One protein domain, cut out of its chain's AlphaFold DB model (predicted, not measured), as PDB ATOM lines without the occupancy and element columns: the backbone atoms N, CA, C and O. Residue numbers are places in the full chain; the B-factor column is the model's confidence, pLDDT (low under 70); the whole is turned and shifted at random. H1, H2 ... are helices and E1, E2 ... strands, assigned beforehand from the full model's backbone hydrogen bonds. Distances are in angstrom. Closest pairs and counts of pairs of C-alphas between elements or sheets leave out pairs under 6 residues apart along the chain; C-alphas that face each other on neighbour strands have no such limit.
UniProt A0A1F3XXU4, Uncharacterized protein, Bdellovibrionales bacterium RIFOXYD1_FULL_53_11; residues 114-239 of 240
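AT A GLANCE: This is residues 114 to 239 of the 240 residues of an uncharacterized protein of Bdellovibrionales bacterium RIFOXYD1_FULL_53_11 (UniProt A0A1F3XXU4). A strongly twisted sheet of five strands stands as a wall, with H3 packed over one face and the other five helices strung in a loose arch on the side away from H3. That arch goes from H4 to H5, H6, H2 and H1, with H1 over the E3 edge of the sheet; residues 163 to 168 stick out as a loop at the far end from H6. The printed part has 126 residues with six named helices and five named strands, in the order H1 H2 E1 E2 E3 H3 E4 H4 H5 E5 H6. The sheet's order is E3 E2 E1 E4 E5, mixed, and the class is mixed, helices and strands. The whole is compact, with a radius of gyration of the C-alphas of 14.2 A and spans of 45 by 31 by 24 A.

IN THESE COORDINATES: Find C-alpha 114 at (152.439, 147.233, 93.958), where H1 begins and runs to residue 119. H2, residues 122 to 125, follows after a tight link. E1, residues 129 to 136, is the longest strand, 23.4 A from C-alpha 129 at (158.439, 157.248, 104.352) to C-alpha 136. E2 takes residues 143 to 149, 20.0 A, and E3 residues 152 to 157, 15.1 A. Past the long link you reach H3, residues 172 to 182, 15.2 A, and then E4, residues 187 to 192, 16.2 A. H4 is residues 194 to 202, and H5 is residues 206 to 215, 14.3 A. The short E5 is residues 220 to 222. H6, residues 226 to 238, spans 17.8 A and ends at C-alpha 238, (136.213, 146.878, 95.629).

HOW THE PARTS SIT: Start at the sheet, where E1, E2 and E3 form a meander, each strand the antiparallel neighbour of the one before, and both of its pairs are hairpins. Look for N 132 and O 146, 2.8 A, between E1 and E2, and N 147 and O 155, 2.8 A, between E2 and E3. E4 is parallel to E1, with N 190 and O 133 at 2.8 A. Edge strand E5 is antiparallel to E4, with N 189 and O 222 at 2.7 A. E3, H3 and E4 make a split strand-helix-strand unit, two strands running the same way with a helix between and E2 and E1 between them in the sheet; its crossover is right-handed. H3 lies over E1 and E4 at a height over the sheet of 9.0 A, and the C-alphas of Ser 180 and Val 187 come closest, 5.1 A. On the local plane it is only just slantwise to E4, at 31 degrees. H1 is on the opposite face, over E3 but only just, with 3 of its 6 C-alphas falling on that strand. H4 and H5 only graze the sheet; they touch only at the corner, Trp 200 and Pro 206 having the closest C-alphas, 4.6 A. H5 and H6 touch, at a steep tilt of 49 degrees, opposite ways, with the C-alphas of Arg 208 and Ala 236 closest, 4.2 A; H6 uses residues 232 to 237 alone. H6 is not on the sheet. H2 grazes the sheet with residue 123 and is close but not clearly touching to H6, the C-alphas of Trp 122 and Met 231 being 7.6 A apart. In H1, H3, H4, H5 and H6 every O i to N i+4 pair is within hydrogen-bond range; H2 is too short for such a pair.

THE WHOLE: The C-alphas farthest apart are those of Gln 164 and Phe 238, 45.1 A. The printed part has no cut. The one long link is residues 158 to 171, between E3 and H3, of which 163 to 168 stand free. The mean pLDDT of the printed part is 86.8; residues 163 to 169 and residue 239 are under 70.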
ATOM      1  N   LEU A 114     151.917 146.585  92.752       85.56
ATOM      2  CA  LEU A 114     152.439 147.233  93.958       85.56
ATOM      3  C   LEU A 114     152.710 148.716  93.744       85.56
ATOM      4  O   LEU A 114     152.283 149.522  94.563       85.56
ATOM      5  N   LEU A 115     153.422 149.076  92.675       82.69
ATOM      6  CA  LEU A 115     153.734 150.471  92.388       82.69
ATOM      7  C   LEU A 115     152.450 151.245  92.104       82.69
ATOM      8  O   LEU A 115     152.293 152.345  92.633       82.69
ATOM      9  N   ASP A 116     151.498 150.651  91.390       84.31
ATOM     10  CA  ASP A 116     150.177 151.255  91.197       84.31
ATOM     11  C   ASP A 116     149.472 151.534  92.513       84.31
ATOM     12  O   ASP A 116     149.001 152.649  92.738       84.31
ATOM     13  N   ALA A 117     149.464 150.565  93.430       85.69
ATOM     14  CA  ALA A 117     148.891 150.799  94.744       85.69
ATOM     15  C   ALA A 117     149.626 151.922  95.481       85.69
ATOM     16  O   ALA A 117     148.961 152.817  95.992       85.69
ATOM     17  N   THR A 118     150.963 151.966  95.471       83.00
ATOM     18  CA  THR A 118     151.712 153.046  96.146       83.00
ATOM     19  C   THR A 118     151.408 154.446  95.597       83.00
ATOM     20  O   THR A 118     151.389 155.400  96.370       83.00
ATOM     21  N   ASN A 119     151.100 154.563  94.300       79.44
ATOM     22  CA  ASN A 119     150.726 155.831  93.662       79.44
ATOM     23  C   ASN A 119     149.219 156.136  93.749       79.44
ATOM     24  O   ASN A 119     148.776 157.195  93.306       79.44
ATOM     25  N   SER A 120     148.427 155.220  94.307       81.88
ATOM     26  CA  SER A 120     146.990 155.385  94.517       81.88
ATOM     27  C   SER A 120     146.685 156.051  95.866       81.88
ATOM     28  O   SER A 120     147.557 156.607  96.539       81.88
ATOM     29  N   TRP A 121     145.430 155.957  96.311       83.44
ATOM     30  CA  TRP A 121     145.006 156.386  97.643       83.44
ATOM     31  C   TRP A 121     145.818 155.747  98.785       83.44
ATOM     32  O   TRP A 121     145.919 156.359  99.847       83.44
ATOM     33  N   TRP A 122     146.466 154.589  98.583       83.19
ATOM     34  CA  TRP A 122     147.342 153.996  99.607       83.19
ATOM     35  C   TRP A 122     148.517 154.903  99.954       83.19
ATOM     36  O   TRP A 122     148.895 154.969 101.119       83.19
ATOM     37  N   GLY A 123     149.056 155.648  98.984       80.56
ATOM     38  CA  GLY A 123     150.120 156.621  99.230       80.56
ATOM     39  C   GLY A 123     149.706 157.740 100.193       80.56
ATOM     40  O   GLY A 123     150.570 158.384 100.779       80.56
ATOM     41  N   ARG A 124     148.395 157.953 100.396       83.62
ATOM     42  CA  ARG A 124     147.850 158.916 101.369       83.62
ATOM     43  C   ARG A 124     147.704 158.339 102.778       83.62
ATOM     44  O   ARG A 124     147.629 159.106 103.729       83.62
ATOM     45  N   ILE A 125     147.618 157.014 102.908       85.25
ATOM     46  CA  ILE A 125     147.400 156.319 104.190       85.25
ATOM     47  C   ILE A 125     148.703 155.766 104.749       85.25
ATOM     48  O   ILE A 125     148.910 155.740 105.963       85.25
ATOM     49  N   LEU A 126     149.574 155.286 103.867       85.62
ATOM     50  CA  LEU A 126     150.884 154.805 104.256       85.62
ATOM     51  C   LEU A 126     151.723 155.966 104.809       85.62
ATOM     52  O   LEU A 126     151.527 157.119 104.419       85.62
ATOM     53  N   PRO A 127     152.669 155.677 105.721       87.75
ATOM     54  CA  PRO A 127     153.582 156.692 106.226       87.75
ATOM     55  C   PRO A 127     154.277 157.434 105.083       87.75
ATOM     56  O   PRO A 127     154.569 156.849 104.042       87.75
ATOM     57  N   SER A 128     154.622 158.703 105.301       88.88
ATOM     58  CA  SER A 128     155.321 159.507 104.290       88.88
ATOM     59  C   SER A 128     156.656 158.898 103.856       88.88
ATOM     60  O   SER A 128     157.093 159.158 102.743       88.88
ATOM     61  N   ASN A 129     157.283 158.069 104.694       93.06
ATOM     62  CA  ASN A 129     158.439 157.248 104.352       93.06
ATOM     63  C   ASN A 129     158.172 155.807 104.797       93.06
ATOM     64  O   ASN A 129     157.928 155.572 105.981       93.06
ATOM     65  N   TYR A 130     158.237 154.841 103.884       93.50
ATOM     66  CA  TYR A 130     158.057 153.426 104.212       93.50
ATOM     67  C   TYR A 130     158.829 152.520 103.252       93.50
ATOM     68  O   TYR A 130     159.143 152.905 102.128       93.50
ATOM     69  N   GLY A 131     159.142 151.307 103.699       94.31
ATOM     70  CA  GLY A 131     159.789 150.284 102.887       94.31
ATOM     71  C   GLY A 131     158.855 149.117 102.575       94.31
ATOM     72  O   GLY A 131     158.097 148.668 103.435       94.31
ATOM     73  N   ILE A 132     158.943 148.593 101.358       94.62
ATOM     74  CA  ILE A 132     158.362 147.315 100.950       94.62
ATOM     75  C   ILE A 132     159.527 146.362 100.703       94.62
ATOM     76  O   ILE A 132     160.327 146.577  99.795       94.62
ATOM     77  N   PHE A 133     159.625 145.316 101.513       95.69
ATOM     78  CA  PHE A 133     160.600 144.253 101.324       95.69
ATOM     79  C   PHE A 133     159.907 143.043 100.704       95.69
ATOM     80  O   PHE A 133     158.971 142.505 101.287       95.69
ATOM     81  N   ILE A 134     160.348 142.614  99.530       95.06
ATOM     82  CA  ILE A 134     159.811 141.439  98.843       95.06
ATOM     83  C   ILE A 134     160.899 140.375  98.851       95.06
ATOM     84  O   ILE A 134     162.040 140.665  98.498       95.06
ATOM     85  N   MET A 135     160.546 139.152  99.228       94.00
ATOM     86  CA  MET A 135     161.430 137.994  99.134       94.00
ATOM     87  C   MET A 135     160.664 136.837  98.504       94.00
ATOM     88  O   MET A 135     159.603 136.436  98.993       94.00
ATOM     89  N   LEU A 136     161.215 136.305  97.418       92.75
ATOM     90  CA  LEU A 136     160.618 135.204  96.675       92.75
ATOM     91  C   LEU A 136     161.315 133.889  97.029       92.75
ATOM     92  O   LEU A 136     162.533 133.840  97.190       92.75
ATOM     93  N   ASP A 137     160.523 132.834  97.210       89.19
ATOM     94  CA  ASP A 137     160.961 131.469  97.546       89.19
ATOM     95  C   ASP A 137     161.814 131.363  98.824       89.19
ATOM     96  O   ASP A 137     162.574 130.416  99.005       89.19
ATOM     97  N   ASN A 138     161.679 132.334  99.736       84.25
ATOM     98  CA  ASN A 138     162.552 132.510 100.905       84.25
ATOM     99  C   ASN A 138     164.051 132.576 100.539       84.25
ATOM    100  O   ASN A 138     164.902 132.176 101.333       84.25
ATOM    101  N   ASN A 139     164.372 133.061  99.337       84.00
ATOM    102  CA  ASN A 139     165.736 133.215  98.861       84.00
ATOM    103  C   ASN A 139     166.152 134.694  98.924       84.00
ATOM    104  O   ASN A 139     165.547 135.549  98.273       84.00
ATOM    105  N   GLU A 140     167.209 134.995  99.682       81.62
ATOM    106  CA  GLU A 140     167.782 136.345  99.784       81.62
ATOM    107  C   GLU A 140     168.274 136.869  98.421       81.62
ATOM    108  O   GLU A 140     168.173 138.066  98.141       81.62
ATOM    109  N   ASP A 141     168.710 135.981  97.521       81.88
ATOM    110  CA  ASP A 141     169.091 136.341  96.154       81.88
ATOM    111  C   ASP A 141     167.912 136.780  95.294       81.88
ATOM    112  O   ASP A 141     168.106 137.511  94.321       81.88
ATOM    113  N   ASN A 142     166.694 136.387  95.667       86.00
ATOM    114  CA  ASN A 142     165.444 136.772  95.017       86.00
ATOM    115  C   ASN A 142     164.667 137.766  95.880       86.00
ATOM    116  O   ASN A 142     163.445 137.675  96.019       86.00
ATOM    117  N   SER A 143     165.388 138.716  96.471       90.88
ATOM    118  CA  SER A 143     164.798 139.738  97.318       90.88
ATOM    119  C   SER A 143     165.095 141.153  96.829       90.88
ATOM    120  O   SER A 143     166.104 141.416  96.172       90.88
ATOM    121  N   ILE A 144     164.178 142.069  97.124       93.25
ATOM    122  CA  ILE A 144     164.317 143.492  96.828       93.25
ATOM    123  C   ILE A 144     163.694 144.308  97.945       93.25
ATOM    124  O   ILE A 144     162.634 143.973  98.478       93.25
ATOM    125  N   LEU A 145     164.356 145.401  98.287       93.69
ATOM    126  CA  LEU A 145     163.817 146.433  99.145       93.69
ATOM    127  C   LEU A 145     163.490 147.641  98.277       93.69
ATOM    128  O   LEU A 145     164.360 148.144  97.577       93.69
ATOM    129  N   ALA A 146     162.247 148.102  98.336       92.69
ATOM    130  CA  ALA A 146     161.794 149.341  97.724       92.69
ATOM    131  C   ALA A 146     161.456 150.347  98.827       92.69
ATOM    132  O   ALA A 146     160.634 150.059  99.696       92.69
ATOM    133  N   ILE A 147     162.077 151.524  98.804       92.56
ATOM    134  CA  ILE A 147     161.802 152.625  99.727       92.56
ATOM    135  C   ILE A 147     160.946 153.658  99.010       92.56
ATOM    136  O   ILE A 147     161.337 154.212  97.982       92.56
ATOM    137  N   ILE A 148     159.785 153.935  99.585       90.75
ATOM    138  CA  ILE A 148     158.830 154.914  99.092       90.75
ATOM    139  C   ILE A 148     158.911 156.154  99.981       90.75
ATOM    140  O   ILE A 148     158.869 156.051 101.212       90.75
ATOM    141  N   ARG A 149     159.021 157.331  99.362       89.19
ATOM    142  CA  ARG A 149     158.977 158.632 100.033       89.19
ATOM    143  C   ARG A 149     157.930 159.509  99.365       89.19
ATOM    144  O   ARG A 149     157.945 159.684  98.155       89.19
ATOM    145  N   ARG A 150     157.017 160.062 100.164       85.88
ATOM    146  CA  ARG A 150     155.915 160.938  99.733       85.88
ATOM    147  C   ARG A 150     155.078 160.333  98.594       85.88
ATOM    148  O   ARG A 150     154.685 161.036  97.672       85.88
ATOM    149  N   GLY A 151     154.821 159.026  98.666       80.69
ATOM    150  CA  GLY A 151     154.059 158.285  97.651       80.69
ATOM    151  C   GLY A 151     154.846 157.921  96.387       80.69
ATOM    152  O   GLY A 151     154.287 157.296  95.493       80.69
ATOM    153  N   GLU A 152     156.136 158.256  96.306       81.81
ATOM    154  CA  GLU A 152     156.981 157.965  95.147       81.81
ATOM    155  C   GLU A 152     158.091 156.967  95.484       81.81
ATOM    156  O   GLU A 152     158.660 156.983  96.577       81.81
ATOM    157  N   LEU A 153     158.419 156.091  94.531       84.25
ATOM    158  CA  LEU A 153     159.553 155.178  94.657       84.25
ATOM    159  C   LEU A 153     160.858 155.980  94.660       84.25
ATOM    160  O   LEU A 153     161.260 156.516  93.630       84.25
ATOM    161  N   HIS A 154     161.510 156.043  95.817       85.00
ATOM    162  CA  HIS A 154     162.723 156.826  96.023       85.00
ATOM    163  C   HIS A 154     163.981 156.005  95.743       85.00
ATOM    164  O   HIS A 154     164.837 156.418  94.968       85.00
ATOM    165  N   THR A 155     164.086 154.819  96.342       86.81
ATOM    166  CA  THR A 155     165.194 153.892  96.089       86.81
ATOM    167  C   THR A 155     164.689 152.463  96.009       86.81
ATOM    168  O   THR A 155     163.662 152.113  96.591       86.81
ATOM    169  N   PHE A 156     165.410 151.623  95.276       88.25
ATOM    170  CA  PHE A 156     165.231 150.182  95.320       88.25
ATOM    171  C   PHE A 156     166.575 149.501  95.100       88.25
ATOM    172  O   PHE A 156     167.395 149.975  94.314       88.25
ATOM    173  N   HIS A 157     166.786 148.375  95.766       85.19
ATOM    174  CA  HIS A 157     168.023 147.609  95.658       85.19
ATOM    175  C   HIS A 157     167.842 146.231  96.290       85.19
ATOM    176  O   HIS A 157     166.923 146.002  97.088       85.19
ATOM    177  N   LYS A 158     168.736 145.303  95.946       89.56
ATOM    178  CA  LYS A 158     168.884 144.064  96.705       89.56
ATOM    179  C   LYS A 158     169.412 144.421  98.102       89.56
ATOM    180  O   LYS A 158     170.428 145.105  98.190       89.56
ATOM    181  N   PRO A 159     168.735 144.031  99.192       88.56
ATOM    182  CA  PRO A 159     169.198 144.376 100.525       88.56
ATOM    183  C   PRO A 159     170.485 143.632 100.879       88.56
ATOM    184  O   PRO A 159     170.549 142.408 100.788       88.56
ATOM    185  N   ASP A 160     171.479 144.376 101.361       84.88
ATOM    186  CA  ASP A 160     172.694 143.779 101.905       84.88
ATOM    187  C   ASP A 160     172.450 143.309 103.334       84.88
ATOM    188  O   ASP A 160     172.340 144.114 104.276       84.88
ATOM    189  N   PHE A 161     172.378 141.994 103.487       83.75
ATOM    190  CA  PHE A 161     172.369 141.331 104.774       83.75
ATOM    191  C   PHE A 161     173.818 141.094 105.227       83.75
ATOM    192  O   PHE A 161     174.635 140.620 104.440       83.75
ATOM    193  N   PRO A 162     174.185 141.409 106.484       75.88
ATOM    194  CA  PRO A 162     175.541 141.160 106.966       75.88
ATOM    195  C   PRO A 162     175.848 139.661 106.873       75.88
ATOM    196  O   PRO A 162     175.032 138.862 107.324       75.88
ATOM    197  N   ALA A 163     177.011 139.272 106.347       64.31
ATOM    198  CA  ALA A 163     177.388 137.874 106.074       64.31
ATOM    199  C   ALA A 163     177.502 136.960 107.322       64.31
ATOM    200  O   ALA A 163     177.820 135.782 107.223       64.31
ATOM    201  N   GLN A 164     177.262 137.486 108.523       51.62
ATOM    202  CA  GLN A 164     177.823 136.947 109.761       51.62
ATOM    203  C   GLN A 164     177.031 135.839 110.485       51.62
ATOM    204  O   GLN A 164     177.319 135.574 111.647       51.62
ATOM    205  N   LYS A 165     176.056 135.164 109.861       53.88
ATOM    206  CA  LYS A 165     175.434 133.969 110.477       53.88
ATOM    207  C   LYS A 165     175.087 132.923 109.425       53.88
ATOM    208  O   LYS A 165     173.966 132.893 108.931       53.88
ATOM    209  N   THR A 166     176.058 132.078 109.122       50.03
ATOM    210  CA  THR A 166     175.999 131.004 108.123       50.03
ATOM    211  C   THR A 166     175.088 129.830 108.513       50.03
ATOM    212  O   THR A 166     174.751 129.043 107.641       50.03
ATOM    213  N   ASP A 167     174.620 129.736 109.766       50.88
ATOM    214  CA  ASP A 167     173.971 128.505 110.267       50.88
ATOM    215  C   ASP A 167     172.489 128.609 110.647       50.88
ATOM    216  O   ASP A 167     171.890 127.627 111.090       50.88
ATOM    217  N   ARG A 168     171.836 129.766 110.494       53.94
ATOM    218  CA  ARG A 168     170.388 129.864 110.742       53.94
ATOM    219  C   ARG A 168     169.725 130.648 109.630       53.94
ATOM    220  O   ARG A 168     170.047 131.818 109.437       53.94
ATOM    221  N   GLN A 169     168.772 130.009 108.947       62.09
ATOM    222  CA  GLN A 169     167.776 130.708 108.136       62.09
ATOM    223  C   GLN A 169     167.219 131.848 108.990       62.09
ATOM    224  O   GLN A 169     166.569 131.603 110.009       62.09
ATOM    225  N   ARG A 170     167.550 133.092 108.638       72.56
ATOM    226  CA  ARG A 170     167.094 134.247 109.408       72.56
ATOM    227  C   ARG A 170     165.583 134.271 109.351       72.56
ATOM    228  O   ARG A 170     164.994 134.215 108.270       72.56
ATOM    229  N   HIS A 171     164.944 134.341 110.513       86.94
ATOM    230  CA  HIS A 171     163.498 134.467 110.540       86.94
ATOM    231  C   HIS A 171     163.107 135.749 109.784       86.94
ATOM    232  O   HIS A 171     163.701 136.801 110.029       86.94
ATOM    233  N   PRO A 172     162.105 135.712 108.883       89.62
ATOM    234  CA  PRO A 172     161.714 136.882 108.094       89.62
ATOM    235  C   PRO A 172     161.418 138.136 108.929       89.62
ATOM    236  O   PRO A 172     161.616 139.257 108.469       89.62
ATOM    237  N   SER A 173     160.966 137.960 110.173       91.56
ATOM    238  CA  SER A 173     160.733 139.046 111.128       91.56
ATOM    239  C   SER A 173     162.016 139.771 111.528       91.56
ATOM    240  O   SER A 173     162.008 140.995 111.627       91.56
ATOM    241  N   GLU A 174     163.114 139.043 111.717       91.38
ATOM    242  CA  GLU A 174     164.425 139.611 112.037       91.38
ATOM    243  C   GLU A 174     164.997 140.373 110.844       91.38
ATOM    244  O   GLU A 174     165.527 141.465 111.022       91.38
ATOM    245  N   LEU A 175     164.825 139.842 109.628       91.75
ATOM    246  CA  LEU A 175     165.235 140.520 108.396       91.75
ATOM    247  C   LEU A 175     164.497 141.846 108.226       91.75
ATOM    248  O   LEU A 175     165.121 142.884 108.024       91.75
ATOM    249  N   VAL A 176     163.169 141.830 108.355       94.38
ATOM    250  CA  VAL A 176     162.355 143.046 108.241       94.38
ATOM    251  C   VAL A 176     162.717 144.050 109.331       94.38
ATOM    252  O   VAL A 176     162.838 145.235 109.030       94.38
ATOM    253  N   LYS A 177     162.926 143.595 110.573       94.12
ATOM    254  CA  LYS A 177     163.368 144.460 111.672       94.12
ATOM    255  C   LYS A 177     164.724 145.095 111.360       94.12
ATOM    256  O   LYS A 177     164.835 146.311 111.408       94.12
ATOM    257  N   PHE A 178     165.707 144.298 110.947       93.31
ATOM    258  CA  PHE A 178     167.027 144.784 110.555       93.31
ATOM    259  C   PHE A 178     166.953 145.839 109.446       93.31
ATOM    260  O   PHE A 178     167.594 146.880 109.552       93.31
ATOM    261  N   LEU A 179     166.159 145.604 108.396       94.44
ATOM    262  CA  LEU A 179     165.976 146.584 107.322       94.44
ATOM    263  C   LEU A 179     165.265 147.844 107.831       94.44
ATOM    264  O   LEU A 179     165.649 148.952 107.468       94.44
ATOM    265  N   SER A 180     164.264 147.691 108.694       95.50
ATOM    266  CA  SER A 180     163.573 148.827 109.305       95.50
ATOM    267  C   SER A 180     164.535 149.708 110.106       95.50
ATOM    268  O   SER A 180     164.494 150.930 109.965       95.50
ATOM    269  N   ASP A 181     165.422 149.090 110.888       94.44
ATOM    270  CA  ASP A 181     166.416 149.776 111.713       94.44
ATOM    271  C   ASP A 181     167.511 150.416 110.838       94.44
ATOM    272  O   ASP A 181     167.813 151.599 110.986       94.44
ATOM    273  N   LYS A 182     168.055 149.674 109.860       94.19
ATOM    274  CA  LYS A 182     169.127 150.131 108.954       94.19
ATOM    275  C   LYS A 182     168.720 151.340 108.112       94.19
ATOM    276  O   LYS A 182     169.532 152.237 107.910       94.19
ATOM    277  N   TYR A 183     167.494 151.351 107.589       93.62
ATOM    278  CA  TYR A 183     167.014 152.418 106.703       93.62
ATOM    279  C   TYR A 183     166.206 153.496 107.433       93.62
ATOM    280  O   TYR A 183     165.745 154.435 106.784       93.62
ATOM    281  N   ALA A 184     166.032 153.374 108.755       94.88
ATOM    282  CA  ALA A 184     165.250 154.287 109.589       94.88
ATOM    283  C   ALA A 184     163.840 154.576 109.026       94.88
ATOM    284  O   ALA A 184     163.329 155.694 109.113       94.88
ATOM    285  N   VAL A 185     163.206 153.563 108.423       94.56
ATOM    286  CA  VAL A 185     161.831 153.642 107.911       94.56
ATOM    287  C   VAL A 185     161.059 152.378 108.273       94.56
ATOM    288  O   VAL A 185     161.641 151.298 108.295       94.56
ATOM    289  N   PRO A 186     159.738 152.450 108.504       94.50
ATOM    290  CA  PRO A 186     158.933 151.257 108.722       94.50
ATOM    291  C   PRO A 186     158.944 150.356 107.480       94.50
ATOM    292  O   PRO A 186     158.496 150.781 106.415       94.50
ATOM    293  N   VAL A 187     159.381 149.102 107.621       95.69
ATOM    294  CA  VAL A 187     159.390 148.121 106.519       95.69
ATOM    295  C   VAL A 187     158.245 147.113 106.664       95.69
ATOM    296  O   VAL A 187     158.007 146.574 107.746       95.69
ATOM    297  N   GLN A 188     157.538 146.856 105.561       95.38
ATOM    298  CA  GLN A 188     156.589 145.757 105.406       95.38
ATOM    299  C   GLN A 188     157.199 144.688 104.493       95.38
ATOM    300  O   GLN A 188     157.427 144.925 103.311       95.38
ATOM    301  N   GLY A 189     157.436 143.505 105.045       95.56
ATOM    302  CA  GLY A 189     157.852 142.311 104.321       95.56
ATOM    303  C   GLY A 189     156.674 141.596 103.663       95.56
ATOM    304  O   GLY A 189     155.622 141.436 104.289       95.56
ATOM    305  N   LEU A 190     156.875 141.130 102.433       95.44
ATOM    306  CA  LEU A 190     155.998 140.253 101.667       95.44
ATOM    307  C   LEU A 190     156.819 139.064 101.153       95.44
ATOM    308  O   LEU A 190     157.712 139.217 100.324       95.44
ATOM    309  N   MET A 191     156.517 137.882 101.680       95.75
ATOM    310  CA  MET A 191     157.151 136.619 101.309       95.75
ATOM    311  C   MET A 191     156.187 135.841 100.416       95.75
ATOM    312  O   MET A 191     155.035 135.633 100.810       95.75
ATOM    313  N   ALA A 192     156.631 135.399  99.247       95.38
ATOM    314  CA  ALA A 192     155.795 134.665  98.296       95.38
ATOM    315  C   ALA A 192     156.618 133.637  97.514       95.38
ATOM    316  O   ALA A 192     157.844 133.684  97.535       95.38
ATOM    317  N   LYS A 193     155.956 132.716  96.810       94.00
ATOM    318  CA  LYS A 193     156.621 131.905  95.784       94.00
ATOM    319  C   LYS A 193     156.784 132.706  94.494       94.00
ATOM    320  O   LYS A 193     155.909 133.516  94.182       94.00
ATOM    321  N   GLN A 194     157.836 132.444  93.720       89.75
ATOM    322  CA  GLN A 194     158.024 133.086  92.411       89.75
ATOM    323  C   GLN A 194     156.834 132.826  91.471       89.75
ATOM    324  O   GLN A 194     156.362 133.741  90.809       89.75
ATOM    325  N   GLU A 195     156.302 131.602  91.457       89.31
ATOM    326  CA  GLU A 195     155.163 131.225  90.603       89.31
ATOM    327  C   GLU A 195     153.905 132.052  90.896       89.31
ATOM    328  O   GLU A 195     153.224 132.522  89.983       89.31
ATOM    329  N   ASP A 196     153.607 132.241  92.183       92.31
ATOM    330  CA  ASP A 196     152.491 133.065  92.634       92.31
ATOM    331  C   ASP A 196     152.722 134.530  92.251       92.31
ATOM    332  O   ASP A 196     151.821 135.182  91.731       92.31
ATOM    333  N   TRP A 197     153.944 135.026  92.443       90.69
ATOM    334  CA  TRP A 197     154.326 136.388  92.090       90.69
ATOM    335  C   TRP A 197     154.148 136.700  90.601       90.69
ATOM    336  O   TRP A 197     153.562 137.725  90.243       90.69
ATOM    337  N   ASP A 198     154.618 135.806  89.731       84.56
ATOM    338  CA  ASP A 198     154.492 135.939  88.278       84.56
ATOM    339  C   ASP A 198     153.015 135.938  87.852       84.56
ATOM    340  O   ASP A 198     152.609 136.710  86.976       84.56
ATOM    341  N   CYS A 199     152.199 135.102  88.508       85.81
ATOM    342  CA  CYS A 199     150.756 135.057  88.303       85.81
ATOM    343  C   CYS A 199     150.095 136.385  88.694       85.81
ATOM    344  O   CYS A 199     149.344 136.935  87.895       85.81
ATOM    345  N   TRP A 200     150.412 136.942  89.867       89.94
ATOM    346  CA  TRP A 200     149.861 138.230  90.305       89.94
ATOM    347  C   TRP A 200     150.286 139.362  89.371       89.94
ATOM    348  O   TRP A 200     149.464 140.176  88.970       89.94
ATOM    349  N   SER A 201     151.551 139.386  88.965       83.50
ATOM    350  CA  SER A 201     152.106 140.441  88.108       83.50
ATOM    351  C   SER A 201     151.441 140.534  86.730       83.50
ATOM    352  O   SER A 201     151.581 141.553  86.060       83.50
ATOM    353  N   SER A 202     150.743 139.478  86.307       79.38
ATOM    354  CA  SER A 202     150.082 139.389  85.001       79.38
ATOM    355  C   SER A 202     148.549 139.429  85.086       79.38
ATOM    356  O   SER A 202     147.889 139.446  84.050       79.38
ATOM    357  N   ASP A 203     147.977 139.400  86.291       81.94
ATOM    358  CA  ASP A 203     146.528 139.349  86.509       81.94
ATOM    359  C   ASP A 203     145.908 140.757  86.492       81.94
ATOM    360  O   ASP A 203     146.551 141.739  86.866       81.94
ATOM    361  N   SER A 204     144.642 140.872  86.084       80.38
ATOM    362  CA  SER A 204     143.917 142.151  86.082       80.38
ATOM    363  C   SER A 204     143.433 142.577  87.476       80.38
ATOM    364  O   SER A 204     143.217 143.764  87.716       80.38
ATOM    365  N   ASN A 205     143.292 141.636  88.418       85.69
ATOM    366  CA  ASN A 205     142.986 141.879  89.827       85.69
ATOM    367  C   ASN A 205     143.944 141.102  90.766       85.69
ATOM    368  O   ASN A 205     143.537 140.191  91.504       85.69
ATOM    369  N   PRO A 206     145.225 141.509  90.822       90.25
ATOM    370  CA  PRO A 206     146.258 140.831  91.608       90.25
ATOM    371  C   PRO A 206     145.960 140.811  93.103       90.25
ATOM    372  O   PRO A 206     146.254 139.839  93.797       90.25
ATOM    373  N   TRP A 207     145.330 141.866  93.620       91.19
ATOM    374  CA  TRP A 207     145.052 142.018  95.046       91.19
ATOM    375  C   TRP A 207     144.143 140.918  95.587       91.19
ATOM    376  O   TRP A 207     144.357 140.439  96.703       91.19
ATOM    377  N   ARG A 208     143.194 140.437  94.775       91.00
ATOM    378  CA  ARG A 208     142.352 139.285  95.123       91.00
ATOM    379  C   ARG A 208     143.160 137.997  95.253       91.00
ATOM    380  O   ARG A 208     142.941 137.234  96.200       91.00
ATOM    381  N   LEU A 209     144.102 137.760  94.342       92.56
ATOM    382  CA  LEU A 209     144.978 136.588  94.388       92.56
ATOM    383  C   LEU A 209     145.919 136.638  95.593       92.56
ATOM    384  O   LEU A 209     146.061 135.636  96.295       92.56
ATOM    385  N   ILE A 210     146.485 137.810  95.887       93.25
ATOM    386  CA  ILE A 210     147.382 138.004  97.027       93.25
ATOM    387  C   ILE A 210     146.624 137.814  98.341       93.25
ATOM    388  O   ILE A 210     147.086 137.073  99.204       93.25
ATOM    389  N   ALA A 211     145.435 138.404  98.494       91.62
ATOM    390  CA  ALA A 211     144.614 138.219  99.692       91.62
ATOM    391  C   ALA A 211     144.282 136.732  99.927       91.62
ATOM    392  O   ALA A 211     144.399 136.229 101.048       91.62
ATOM    393  N   LYS A 212     143.948 135.990  98.858       92.69
ATOM    394  CA  LYS A 212     143.743 134.534  98.918       92.69
ATOM    395  C   LYS A 212     145.032 133.790  99.282       92.69
ATOM    396  O   LYS A 212     144.981 132.843 100.070       92.69
ATOM    397  N   ALA A 213     146.179 134.196  98.741       93.81
ATOM    398  CA  ALA A 213     147.477 133.593  99.038       93.81
ATOM    399  C   ALA A 213     147.896 133.813 100.499       93.81
ATOM    400  O   ALA A 213     148.347 132.869 101.142       93.81
ATOM    401  N   VAL A 214     147.667 135.010 101.048       92.44
ATOM    402  CA  VAL A 214     147.907 135.316 102.466       92.44
ATOM    403  C   VAL A 214     146.990 134.478 103.360       92.44
ATOM    404  O   VAL A 214     147.467 133.828 104.285       92.44
ATOM    405  N   ARG A 215     145.687 134.398 103.050       90.19
ATOM    406  CA  ARG A 215     144.727 133.584 103.820       90.19
ATOM    407  C   ARG A 215     145.045 132.085 103.791       90.19
ATOM    408  O   ARG A 215     144.816 131.394 104.776       90.19
ATOM    409  N   SER A 216     145.564 131.584 102.671       93.19
ATOM    410  CA  SER A 216     145.968 130.177 102.500       93.19
ATOM    411  C   SER A 216     147.410 129.889 102.935       93.19
ATOM    412  O   SER A 216     147.910 128.800 102.677       93.19
ATOM    413  N   SER A 217     148.092 130.842 103.585       91.00
ATOM    414  CA  SER A 217     149.499 130.732 104.012       91.00
ATOM    415  C   SER A 217     150.516 130.477 102.887       91.00
ATOM    416  O   SER A 217     151.665 130.134 103.160       91.00
ATOM    417  N   ARG A 218     150.134 130.677 101.617       92.50
ATOM    418  CA  ARG A 218     151.048 130.611 100.459       92.50
ATOM    419  C   ARG A 218     151.897 131.874 100.318       92.50
ATOM    420  O   ARG A 218     153.008 131.813  99.805       92.50
ATOM    421  N   ALA A 219     151.388 132.997 100.818       94.75
ATOM    422  CA  ALA A 219     152.122 134.244 100.983       94.75
ATOM    423  C   ALA A 219     152.103 134.665 102.455       94.75
ATOM    424  O   ALA A 219     151.160 134.356 103.184       94.75
ATOM    425  N   ARG A 220     153.133 135.379 102.913       94.69
ATOM    426  CA  ARG A 220     153.236 135.851 104.300       94.69
ATOM    427  C   ARG A 220     153.597 137.327 104.345       94.69
ATOM    428  O   ARG A 220     154.512 137.765 103.657       94.69
ATOM    429  N   MET A 221     152.899 138.077 105.194       94.00
ATOM    430  CA  MET A 221     153.226 139.468 105.502       94.00
ATOM    431  C   MET A 221     153.943 139.550 106.843       94.00
ATOM    432  O   MET A 221     153.489 138.954 107.819       94.00
ATOM    433  N   VAL A 222     155.052 140.285 106.897       94.62
ATOM    434  CA  VAL A 222     155.905 140.346 108.087       94.62
ATOM    435  C   VAL A 222     156.406 141.777 108.334       94.62
ATOM    436  O   VAL A 222     157.048 142.326 107.451       94.62
ATOM    437  N   PRO A 223     156.165 142.391 109.507       92.56
ATOM    438  CA  PRO A 223     155.151 141.978 110.474       92.56
ATOM    439  C   PRO A 223     153.751 142.055 109.849       92.56
ATOM    440  O   PRO A 223     153.535 142.775 108.874       92.56
ATOM    441  N   LEU A 224     152.784 141.329 110.405       90.56
ATOM    442  CA  LEU A 224     151.395 141.493 109.988       90.56
ATOM    443  C   LEU A 224     150.869 142.828 110.523       90.56
ATOM    444  O   LEU A 224     150.592 142.967 111.713       90.56
ATOM    445  N   ARG A 225     150.728 143.816 109.640       88.38
ATOM    446  CA  ARG A 225     150.104 145.100 109.968       88.38
ATOM    447  C   ARG A 225     148.655 145.077 109.507       88.38
ATOM    448  O   ARG A 225     148.392 145.145 108.307       88.38
ATOM    449  N   TRP A 226     147.722 145.016 110.455       86.31
ATOM    450  CA  TRP A 226     146.282 145.009 110.172       86.31
ATOM    451  C   TRP A 226     145.825 146.113 109.213       86.31
ATOM    452  O   TRP A 226     145.094 145.778 108.286       86.31
ATOM    453  N   PRO A 227     146.291 147.374 109.319       86.69
ATOM    454  CA  PRO A 227     145.914 148.405 108.354       86.69
ATOM    455  C   PRO A 227     146.268 148.033 106.908       86.69
ATOM    456  O   PRO A 227     145.457 148.216 106.008       86.69
ATOM    457  N   ILE A 228     147.444 147.437 106.681       85.19
ATOM    458  CA  ILE A 228     147.879 146.999 105.346       85.19
ATOM    459  C   ILE A 228     147.052 145.802 104.876       85.19
ATOM    460  O   ILE A 228     146.578 145.794 103.744       85.19
ATOM    461  N   ALA A 229     146.810 144.826 105.756       86.88
ATOM    462  CA  ALA A 229     145.964 143.675 105.445       86.88
ATOM    463  C   ALA A 229     144.531 144.094 105.054       86.88
ATOM    464  O   ALA A 229     143.949 143.564 104.104       86.88
ATOM    465  N   ILE A 230     143.976 145.074 105.769       87.50
ATOM    466  CA  ILE A 230     142.659 145.651 105.502       87.50
ATOM    467  C   ILE A 230     142.671 146.377 104.154       87.50
ATOM    468  O   ILE A 230     141.818 146.083 103.322       87.50
ATOM    469  N   MET A 231     143.656 147.241 103.881       85.88
ATOM    470  CA  MET A 231     143.780 147.929 102.585       85.88
ATOM    471  C   MET A 231     143.870 146.951 101.408       85.88
ATOM    472  O   MET A 231     143.174 147.123 100.407       85.88
ATOM    473  N   MET A 232     144.665 145.886 101.546       85.62
ATOM    474  CA  MET A 232     144.754 144.810 100.553       85.62
ATOM    475  C   MET A 232     143.400 144.152 100.301       85.62
ATOM    476  O   MET A 232     143.041 143.896  99.154       85.62
ATOM    477  N   SER A 233     142.642 143.904 101.369       86.00
ATOM    478  CA  SER A 233     141.320 143.287 101.285       86.00
ATOM    479  C   SER A 233     140.318 144.229 100.617       86.00
ATOM    480  O   SER A 233     139.616 143.820  99.699       86.00
ATOM    481  N   PHE A 234     140.300 145.511 100.989       86.31
ATOM    482  CA  PHE A 234     139.455 146.508 100.330       86.31
ATOM    483  C   PHE A 234     139.744 146.587  98.829       86.31
ATOM    484  O   PHE A 234     138.823 146.493  98.022       86.31
ATOM    485  N   ARG A 235     141.016 146.662  98.427       82.81
ATOM    486  CA  ARG A 235     141.372 146.697  97.004       82.81
ATOM    487  C   ARG A 235     141.001 145.403  96.274       82.81
ATOM    488  O   ARG A 235     140.512 145.461  95.152       82.81
ATOM    489  N   ALA A 236     141.153 144.249  96.924       85.44
ATOM    490  CA  ALA A 236     140.768 142.951  96.373       85.44
ATOM    491  C   ALA A 236     139.268 142.835  96.042       85.44
ATOM    492  O   ALA A 236     138.917 142.215  95.036       85.44
ATOM    493  N   PHE A 237     138.396 143.395  96.888       84.12
ATOM    494  CA  PHE A 237     136.939 143.265  96.751       84.12
ATOM    495  C   PHE A 237     136.276 144.443  96.031       84.12
ATOM    496  O   PHE A 237     135.280 144.232  95.344       84.12
ATOM    497  N   PHE A 238     136.823 145.654  96.159       82.06
ATOM    498  CA  PHE A 238     136.213 146.878  95.629       82.06
ATOM    499  C   PHE A 238     136.971 147.490  94.441       82.06
ATOM    500  O   PHE A 238     136.461 148.419  93.827       82.06
ATOM    501  N   GLY A 239     138.171 146.999  94.102       69.31
ATOM    502  CA  GLY A 239     138.954 147.492  92.958       69.31
ATOM    503  C   GLY A 239     139.531 148.907  93.119       69.31
ATOM    504  O   GLY A 239     140.011 149.473  92.141       69.31
TER     505      GLY A 239